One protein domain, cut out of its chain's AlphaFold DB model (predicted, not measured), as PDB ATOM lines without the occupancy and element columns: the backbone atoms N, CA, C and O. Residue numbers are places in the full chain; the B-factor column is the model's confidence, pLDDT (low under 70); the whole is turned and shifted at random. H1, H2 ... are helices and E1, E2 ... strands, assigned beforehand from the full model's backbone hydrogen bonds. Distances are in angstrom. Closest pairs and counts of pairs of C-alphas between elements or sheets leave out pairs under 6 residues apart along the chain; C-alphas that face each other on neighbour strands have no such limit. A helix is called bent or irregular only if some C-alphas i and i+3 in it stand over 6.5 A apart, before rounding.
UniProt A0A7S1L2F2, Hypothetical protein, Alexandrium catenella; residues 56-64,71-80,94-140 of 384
ATOM      1  N   ASP A  56      31.281  47.109  39.472       93.75
ATOM      2  CA  ASP A  56      30.748  48.263  38.730       93.75
ATOM      3  C   ASP A  56      29.295  48.586  39.124       93.75
ATOM      4  O   ASP A  56      28.800  49.696  38.917       93.75
ATOM      5  N   CYS A  57      28.609  47.621  39.745       94.25
ATOM      6  CA  CYS A  57      27.266  47.777  40.295       94.25
ATOM      7  C   CYS A  57      27.238  48.268  41.753       94.25
ATOM      8  O   CYS A  57      26.159  48.383  42.345       94.25
ATOM      9  N   CYS A  58      28.397  48.592  42.331       94.44
ATOM     10  CA  CYS A  58      28.546  49.033  43.711       94.44
ATOM     11  C   CYS A  58      29.106  50.463  43.765       94.44
ATOM     12  O   CYS A  58      30.087  50.786  43.098       94.44
ATOM     13  N   LEU A  59      28.499  51.317  44.590       94.69
ATOM     14  CA  LEU A  59      28.941  52.690  44.829       94.69
ATOM     15  C   LEU A  59      29.332  52.890  46.289       94.69
ATOM     16  O   LEU A  59      28.743  52.293  47.193       94.69
ATOM     17  N   THR A  60      30.289  53.782  46.515       94.19
ATOM     18  CA  THR A  60      30.659  54.231  47.853       94.19
ATOM     19  C   THR A  60      29.516  55.022  48.493       94.19
ATOM     20  O   THR A  60      29.023  56.008  47.941       94.19
ATOM     21  N   GLN A  61      29.077  54.593  49.671       93.06
ATOM     22  CA  GLN A  61      28.056  55.254  50.480       93.06
ATOM     23  C   GLN A  61      28.549  55.425  51.916       93.06
ATOM     24  O   GLN A  61      29.457  54.726  52.371       93.06
ATOM     25  N   LEU A  62      27.952  56.381  52.625       89.56
ATOM     26  CA  LEU A  62      28.208  56.549  54.048       89.56
ATOM     27  C   LEU A  62      27.537  55.382  54.775       89.56
ATOM     28  O   LEU A  62      26.321  55.209  54.662       89.56
ATOM     29  N   GLU A  63      28.310  54.578  55.496       84.44
ATOM     30  CA  GLU A  63      27.733  53.512  56.303       84.44
ATOM     31  C   GLU A  63      26.886  54.139  57.419       84.44
ATOM     32  O   GLU A  63      27.261  55.158  58.010       84.44
ATOM     33  N   ALA A  64      25.698  53.582  57.670       71.56
ATOM     34  CA  ALA A  64      24.820  54.085  58.716       71.56
ATOM     35  C   ALA A  64      25.556  53.981  60.058       71.56
ATOM     36  O   ALA A  64      25.792  52.882  60.554       71.56
ATOM     37  N   SER A  71      33.029  57.618  60.779       62.59
ATOM     38  CA  SER A  71      32.230  57.466  59.556       62.59
ATOM     39  C   SER A  71      33.010  56.702  58.481       62.59
ATOM     40  O   SER A  71      33.832  57.287  57.774       62.59
ATOM     41  N   ALA A  72      32.763  55.396  58.391       83.19
ATOM     42  CA  ALA A  72      33.367  54.519  57.409       83.19
ATOM     43  C   ALA A  72      32.565  54.604  56.106       83.19
ATOM     44  O   ALA A  72      31.331  54.628  56.098       83.19
ATOM     45  N   VAL A  73      33.282  54.711  54.993       91.69
ATOM     46  CA  VAL A  73      32.694  54.639  53.658       91.69
ATOM     47  C   VAL A  73      32.662  53.168  53.264       91.69
ATOM     48  O   VAL A  73      33.692  52.499  53.321       91.69
ATOM     49  N   ALA A  74      31.493  52.672  52.866       93.81
ATOM     50  CA  ALA A  74      31.278  51.276  52.495       93.81
ATOM     51  C   ALA A  74      30.685  51.163  51.083       93.81
ATOM     52  O   ALA A  74      30.085  52.103  50.561       93.81
ATOM     53  N   CYS A  75      30.860  50.002  50.453       94.38
ATOM     54  CA  CYS A  75      30.307  49.718  49.132       94.38
ATOM     55  C   CYS A  75      28.878  49.193  49.244       94.38
ATOM     56  O   CYS A  75      28.635  48.159  49.863       94.38
ATOM     57  N   ALA A  76      27.940  49.880  48.598       93.50
ATOM     58  CA  ALA A  76      26.526  49.530  48.577       93.50
ATOM     59  C   ALA A  76      26.011  49.417  47.132       93.50
ATOM     60  O   ALA A  76      26.546  50.069  46.231       93.50
ATOM     61  N   PRO A  77      24.969  48.607  46.877       93.06
ATOM     62  CA  PRO A  77      24.417  48.442  45.537       93.06
ATOM     63  C   PRO A  77      23.897  49.765  44.967       93.06
ATOM     64  O   PRO A  77      23.145  50.498  45.618       93.06
ATOM     65  N   ARG A  78      24.230  50.036  43.702       86.94
ATOM     66  CA  ARG A  78      23.789  51.230  42.963       86.94
ATOM     67  C   ARG A  78      22.265  51.350  42.894       86.94
ATOM     68  O   ARG A  78      21.738  52.453  43.012       86.94
ATOM     69  N   ALA A  79      21.562  50.218  42.807       70.69
ATOM     70  CA  ALA A  79      20.099  50.148  42.771       70.69
ATOM     71  C   ALA A  79      19.409  50.684  44.049       70.69
ATOM     72  O   ALA A  79      18.209  50.948  44.029       70.69
ATOM     73  N   GLY A  80      20.147  50.869  45.153       59.38
ATOM     74  CA  GLY A  80      19.641  51.474  46.390       59.38
ATOM     75  C   GLY A  80      20.000  52.954  46.579       59.38
ATOM     76  O   GLY A  80      19.440  53.606  47.455       59.38
ATOM     77  N   GLY A  94      22.187  49.409  34.155       70.88
ATOM     78  CA  GLY A  94      22.223  48.024  33.679       70.88
ATOM     79  C   GLY A  94      22.429  46.969  34.773       70.88
ATOM     80  O   GLY A  94      22.583  45.796  34.453       70.88
ATOM     81  N   CYS A  95      22.422  47.344  36.054       83.44
ATOM     82  CA  CYS A  95      22.655  46.402  37.145       83.44
ATOM     83  C   CYS A  95      21.346  45.750  37.598       83.44
ATOM     84  O   CYS A  95      20.483  46.401  38.189       83.44
ATOM     85  N   GLY A  96      21.206  44.446  37.351       83.19
ATOM     86  CA  GLY A  96      20.116  43.645  37.910       83.19
ATOM     87  C   GLY A  96      20.160  43.591  39.444       83.19
ATOM     88  O   GLY A  96      21.188  43.846  40.064       83.19
ATOM     89  N   ARG A  97      19.036  43.228  40.079       83.69
ATOM     90  CA  ARG A  97      18.983  42.998  41.542       83.69
ATOM     91  C   ARG A  97      19.784  41.772  41.983       83.69
ATOM     92  O   ARG A  97      20.229  41.708  43.123       83.69
ATOM     93  N   LEU A  98      19.933  40.815  41.076       89.75
ATOM     94  CA  LEU A  98      20.623  39.553  41.280       89.75
ATOM     95  C   LEU A  98      21.747  39.437  40.254       89.75
ATOM     96  O   LEU A  98      21.616  39.915  39.125       89.75
ATOM     97  N   CYS A  99      22.830  38.790  40.651       92.62
ATOM     98  CA  CYS A  99      23.946  38.435  39.789       92.62
ATOM     99  C   CYS A  99      24.396  37.001  40.078       92.62
ATOM    100  O   CYS A  99      24.049  36.433  41.118       92.62
ATOM    101  N   GLN A 100      25.143  36.402  39.150       94.50
ATOM    102  CA  GLN A 100      25.682  35.056  39.334       94.50
ATOM    103  C   GLN A 100      27.097  35.094  39.910       94.50
ATOM    104  O   GLN A 100      27.958  35.834  39.430       94.50
ATOM    105  N   VAL A 101      27.341  34.257  40.921       91.94
ATOM    106  CA  VAL A 101      28.676  33.985  41.470       91.94
ATOM    107  C   VAL A 101      29.194  32.626  40.983       91.94
ATOM    108  O   VAL A 101      28.405  31.683  40.826       91.94
ATOM    109  N   PRO A 102      30.513  32.489  40.749       91.25
ATOM    110  CA  PRO A 102      31.109  31.212  40.367       91.25
ATOM    111  C   PRO A 102      30.898  30.158  41.461       91.25
ATOM    112  O   PRO A 102      30.756  30.477  42.643       91.25
ATOM    113  N   GLU A 103      30.893  28.881  41.074       89.38
ATOM    114  CA  GLU A 103      30.604  27.763  41.983       89.38
ATOM    115  C   GLU A 103      31.544  27.715  43.197       89.38
ATOM    116  O   GLU A 103      31.101  27.435  44.310       89.38
ATOM    117  N   SER A 104      32.804  28.121  43.012       88.75
ATOM    118  CA  SER A 104      33.809  28.245  44.074       88.75
ATOM    119  C   SER A 104      33.433  29.226  45.190       88.75
ATOM    120  O   SER A 104      33.959  29.119  46.294       88.75
ATOM    121  N   GLU A 105      32.539  30.183  44.931       88.50
ATOM    122  CA  GLU A 105      32.154  31.229  45.886       88.50
ATOM    123  C   GLU A 105      30.750  31.047  46.473       88.50
ATOM    124  O   GLU A 105      30.368  31.775  47.388       88.50
ATOM    125  N   ARG A 106      29.983  30.055  46.011       92.12
ATOM    126  CA  ARG A 106      28.588  29.845  46.438       92.12
ATOM    127  C   ARG A 106      28.432  29.664  47.943       92.12
ATOM    128  O   ARG A 106      27.517  30.233  48.537       92.12
ATOM    129  N   ASN A 107      29.362  28.937  48.560       89.25
ATOM    130  CA  ASN A 107      29.365  28.701  50.003       89.25
ATOM    131  C   ASN A 107      29.613  29.988  50.803       89.25
ATOM    132  O   ASN A 107      29.029  30.153  51.866       89.25
ATOM    133  N   ALA A 108      30.423  30.921  50.285       87.25
ATOM    134  CA  ALA A 108      30.712  32.189  50.964       87.25
ATOM    135  C   ALA A 108      29.495  33.132  51.009       87.25
ATOM    136  O   ALA A 108      29.428  34.008  51.867       87.25
ATOM    137  N   PHE A 109      28.532  32.940  50.101       90.06
ATOM    138  CA  PHE A 109      27.306  33.736  50.003       90.06
ATOM    139  C   PHE A 109      26.035  32.974  50.391       90.06
ATOM    140  O   PHE A 109      24.936  33.511  50.233       90.06
ATOM    141  N   GLU A 110      26.176  31.735  50.875       91.00
ATOM    142  CA  GLU A 110      25.066  30.839  51.229       91.00
ATOM    143  C   GLU A 110      24.034  30.669  50.094       91.00
ATOM    144  O   GLU A 110      22.830  30.558  50.331       91.00
ATOM    145  N   SER A 111      24.487  30.662  48.834       89.44
ATOM    146  CA  SER A 111      23.599  30.560  47.669       89.44
ATOM    147  C   SER A 111      23.650  29.173  47.037       89.44
ATOM    148  O   SER A 111      24.651  28.785  46.438       89.44
ATOM    149  N   VAL A 112      22.536  28.440  47.112       88.12
ATOM    150  CA  VAL A 112      22.399  27.096  46.517       88.12
ATOM    151  C   VAL A 112      22.406  27.149  44.985       88.12
ATOM    152  O   VAL A 112      22.968  26.273  44.334       88.12
ATOM    153  N   LEU A 113      21.803  28.191  44.403       90.88
ATOM    154  CA  LEU A 113      21.646  28.342  42.951       90.88
ATOM    155  C   LEU A 113      22.743  29.206  42.309       90.88
ATOM    156  O   LEU A 113      22.780  29.341  41.090       90.88
ATOM    157  N   GLY A 114      23.643  29.788  43.108       88.69
ATOM    158  CA  GLY A 114      24.670  30.714  42.628       88.69
ATOM    159  C   GLY A 114      24.159  32.114  42.291       88.69
ATOM    160  O   GLY A 114      24.930  32.925  41.795       88.69
ATOM    161  N   GLU A 115      22.894  32.417  42.581       93.88
ATOM    162  CA  GLU A 115      22.340  33.768  42.490       93.88
ATOM    163  C   GLU A 115      22.541  34.506  43.815       93.88
ATOM    164  O   GLU A 115      22.209  33.984  44.886       93.88
ATOM    165  N   VAL A 116      23.095  35.714  43.757       92.38
ATOM    166  CA  VAL A 116      23.377  36.552  44.927       92.38
ATOM    167  C   VAL A 116      22.858  37.964  44.671       92.38
ATOM    168  O   VAL A 116      22.959  38.493  43.567       92.38
ATOM    169  N   ASP A 117      22.279  38.579  45.701       92.62
ATOM    170  CA  ASP A 117      21.860  39.980  45.674       92.62
ATOM    171  C   ASP A 117      23.076  40.896  45.900       92.62
ATOM    172  O   ASP A 117      23.900  40.653  46.791       92.62
ATOM    173  N   TYR A 118      23.180  41.981  45.129       92.38
ATOM    174  CA  TYR A 118      24.262  42.959  45.266       92.38
ATOM    175  C   TYR A 118      24.350  43.596  46.662       92.38
ATOM    176  O   TYR A 118      25.426  44.031  47.066       92.38
ATOM    177  N   THR A 119      23.267  43.596  47.443       92.00
ATOM    178  CA  THR A 119      23.283  43.971  48.870       92.00
ATOM    179  C   THR A 119      24.234  43.112  49.705       92.00
ATOM    180  O   THR A 119      24.835  43.623  50.645       92.00
ATOM    181  N   ARG A 120      24.404  41.830  49.358       92.19
ATOM    182  CA  ARG A 120      25.347  40.911  50.015       92.19
ATOM    183  C   ARG A 120      26.711  40.910  49.332       92.19
ATOM    184  O   ARG A 120      27.730  40.832  50.010       92.19
ATOM    185  N   TYR A 121      26.735  41.022  48.004       93.69
ATOM    186  CA  TYR A 121      27.973  40.979  47.224       93.69
ATOM    187  C   TYR A 121      28.857  42.221  47.425       93.69
ATOM    188  O   TYR A 121      30.047  42.088  47.713       93.69
ATOM    189  N   CYS A 122      28.282  43.428  47.320       94.38
ATOM    190  CA  CYS A 122      29.029  44.689  47.376       94.38
ATOM    191  C   CYS A 122      29.898  44.853  48.637       94.38
ATOM    192  O   CYS A 122      31.087  45.126  48.477       94.38
ATOM    193  N   PRO A 123      29.383  44.670  49.870       92.62
ATOM    194  CA  PRO A 123      30.209  44.828  51.068       92.62
ATOM    195  C   PRO A 123      31.223  43.690  51.258       92.62
ATOM    196  O   PRO A 123      32.237  43.884  51.921       92.62
ATOM    197  N   ALA A 124      30.977  42.507  50.685       92.75
ATOM    198  CA  ALA A 124      31.833  41.338  50.873       92.75
ATOM    199  C   ALA A 124      33.044  41.311  49.925       92.75
ATOM    200  O   ALA A 124      34.117  40.840  50.304       92.75
ATOM    201  N   ARG A 125      32.877  41.777  48.680       94.00
ATOM    202  CA  ARG A 125      33.886  41.619  47.614       94.00
ATOM    203  C   ARG A 125      34.405  42.918  47.023       94.00
ATOM    204  O   ARG A 125      35.436  42.885  46.351       94.00
ATOM    205  N   CYS A 126      33.754  44.047  47.280       95.06
ATOM    206  CA  CYS A 126      34.157  45.334  46.729       95.06
ATOM    207  C   CYS A 126      34.674  46.262  47.832       95.06
ATOM    208  O   CYS A 126      34.191  46.234  48.963       95.06
ATOM    209  N   ARG A 127      35.669  47.094  47.508       94.62
ATOM    210  CA  ARG A 127      36.233  48.090  48.430       94.62
ATOM    211  C   ARG A 127      36.185  49.498  47.831       94.62
ATOM    212  O   ARG A 127      36.330  49.644  46.612       94.62
ATOM    213  N   PRO A 128      35.981  50.533  48.667       93.75
ATOM    214  CA  PRO A 128      36.053  51.917  48.223       93.75
ATOM    215  C   PRO A 128      37.497  52.253  47.825       93.75
ATOM    216  O   PRO A 128      38.428  51.971  48.575       93.75
ATOM    217  N   VAL A 129      37.688  52.875  46.659       91.62
ATOM    218  CA  VAL A 129      39.014  53.380  46.242       91.62
ATOM    219  C   VAL A 129      39.386  54.636  47.034       91.62
ATOM    220  O   VAL A 129      40.550  54.857  47.357       91.62
ATOM    221  N   THR A 130      38.392  55.464  47.358       90.25
ATOM    222  CA  THR A 130      38.559  56.716  48.103       90.25
ATOM    223  C   THR A 130      37.401  56.912  49.086       90.25
ATOM    224  O   THR A 130      36.371  56.244  48.999       90.25
ATOM    225  N   ALA A 131      37.547  57.862  50.013       89.50
ATOM    226  CA  ALA A 131      36.478  58.257  50.933       89.50
ATOM    227  C   ALA A 131      35.395  59.148  50.278       89.50
ATOM    228  O   ALA A 131      34.477  59.610  50.955       89.50
ATOM    229  N   THR A 132      35.491  59.421  48.974       90.31
ATOM    230  CA  THR A 132      34.502  60.226  48.252       90.31
ATOM    231  C   THR A 132      33.259  59.384  47.975       90.31
ATOM    232  O   THR A 132      33.357  58.270  47.459       90.31
ATOM    233  N   LEU A 133      32.082  59.911  48.317       91.38
ATOM    234  CA  LEU A 133      30.799  59.237  48.104       91.38
ATOM    235  C   LEU A 133      30.405  59.231  46.621       91.38
ATOM    236  O   LEU A 133      30.690  60.182  45.895       91.38
ATOM    237  N   GLY A 134      29.708  58.180  46.190       88.88
ATOM    238  CA  GLY A 134      29.182  58.048  44.831       88.88
ATOM    239  C   GLY A 134      30.204  57.623  43.770       88.88
ATOM    240  O   GLY A 134      29.895  57.714  42.584       88.88
ATOM    241  N   LEU A 135      31.392  57.153  44.162       93.19
ATOM    242  CA  LEU A 135      32.375  56.570  43.244       93.19
ATOM    243  C   LEU A 135      32.216  55.049  43.151       93.19
ATOM    244  O   LEU A 135      31.713  54.412  44.077       93.19
ATOM    245  N   LEU A 136      32.643  54.470  42.025       93.81
ATOM    246  CA  LEU A 136      32.618  53.023  41.805       93.81
ATOM    247  C   LEU A 136      33.569  52.314  42.770       93.81
ATOM    248  O   LEU A 136      34.694  52.762  43.010       93.81
ATOM    249  N   CYS A 137      33.107  51.191  43.310       94.62
ATOM    250  CA  CYS A 137      33.957  50.306  44.085       94.62
ATOM    251  C   CYS A 137      34.774  49.392  43.172       94.62
ATOM    252  O   CYS A 137      34.346  49.040  42.077       94.62
ATOM    253  N   VAL A 138      35.939  48.962  43.649       95.31
ATOM    254  CA  VAL A 138      36.807  48.026  42.920       95.31
ATOM    255  C   VAL A 138      36.829  46.669  43.608       95.31
ATOM    256  O   VAL A 138      36.598  46.570  44.816       95.31
ATOM    257  N   GLY A 139      37.103  45.618  42.835       91.81
ATOM    258  CA  GLY A 139      37.244  44.264  43.360       91.81
ATOM    259  C   GLY A 139      38.364  44.195  44.390       91.81
ATOM    260  O   GLY A 139      39.498  44.595  44.123       91.81
ATOM    261  N   SER A 140      38.053  43.667  45.571       85.38
ATOM    262  CA  SER A 140      39.059  43.298  46.556       85.38
ATOM    263  C   SER A 140      39.774  42.056  46.035       85.38
ATOM    264  O   SER A 140      39.403  40.934  46.378       85.38
TER     265      SER A 140
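This is residues 56 to 64, 71 to 80 and 94 to 140 of the 384 residues of the protein "Hypothetical protein" of Alexandrium catenella (UniProt A0A7S1L2F2). Two small two-stranded antiparallel pairs, E1 with E2 and E3 with E4, lie well apart in an elongated domain, and the short helix H2 sits in the middle between them, packing mainly on E2. The short helix H1 lies at the far end beyond E3 and E4, while residues 126 to 140, with no named element, loop out on the E1 E2 side and fold back. The printed part has 66 residues, with four named strands and two named helices in the order E1, E2, E3, H1, E4, H2; under half of the residues are in named elements, and the class is mixed, helices and strands. The whole is compact, with a radius of gyration of the C-alphas of 11.9 A, and spans 35 by 22 by 20 A.

E1, residues 58 to 62, and E2, residues 73 to 77, are antiparallel neighbours at 136 degrees; N 59 and O 76 are 2.8 A apart and N 74 and O 61 2.9 A, within hydrogen-bond range. E3, residues 98 to 100, and E4, residues 115 to 117, are antiparallel neighbours at 138 degrees, with N 99 and O 116 at 2.9 A, within hydrogen-bond range. E1 is apart from both E3 and E4. H1, residues 103 to 109, is irregular: C-alphas 104 and 107 are 7.4 A apart. H2, residues 118 to 125, is neither bent nor irregular, but only just: C-alphas 120 and 123 are 6.3 A apart. The closest C-alphas of E2 and H2, those of Cys 75 and Pro 123, are 5.3 A apart; those of E3 and H2, Leu 98 and Tyr 118, are 6.4 A apart. H1 and H2 are close but not clearly touching, about perpendicular at 76 degrees, with the C-alphas of Phe 109 and Arg 120 closest at 7.4 A. Of the O i to N i+4 pairs, 1 of 3 is within hydrogen-bond range in H1, beside 3 of 4 O i to N i+3 pairs, and 2 of 4 in H2. Residues 126 to 127 pair antiparallel with residues 138 to 139.

E1, from Cys 58 at (28.546, 49.033, 43.711) to Leu 62, is 12.8 A long, and E2, from Val 73 to Pro 77, 13.1 A. E3 and E4 each measure 7.0 A. H1, from Glu 103 at (30.604, 27.763, 41.983) to Phe 109, measures 10.5 A. H2 measures 10.0 A and ends at Arg 125, at (33.886, 41.619, 47.614).

The two C-alphas farthest apart, those of Val 112 and Thr 132, are 35.3 A apart. Residues 65 to 70 are not printed, with 8.2 A from C-alpha 64 to C-alpha 71; residues 81 to 93 are not printed, with 13.4 A from C-alpha 80 to C-alpha 94. The links E3 to H1, H1 to E4 and E4 to H2 are tight. The mean pLDDT of the printed part is 89.3; residues 71 and 80 are under 70.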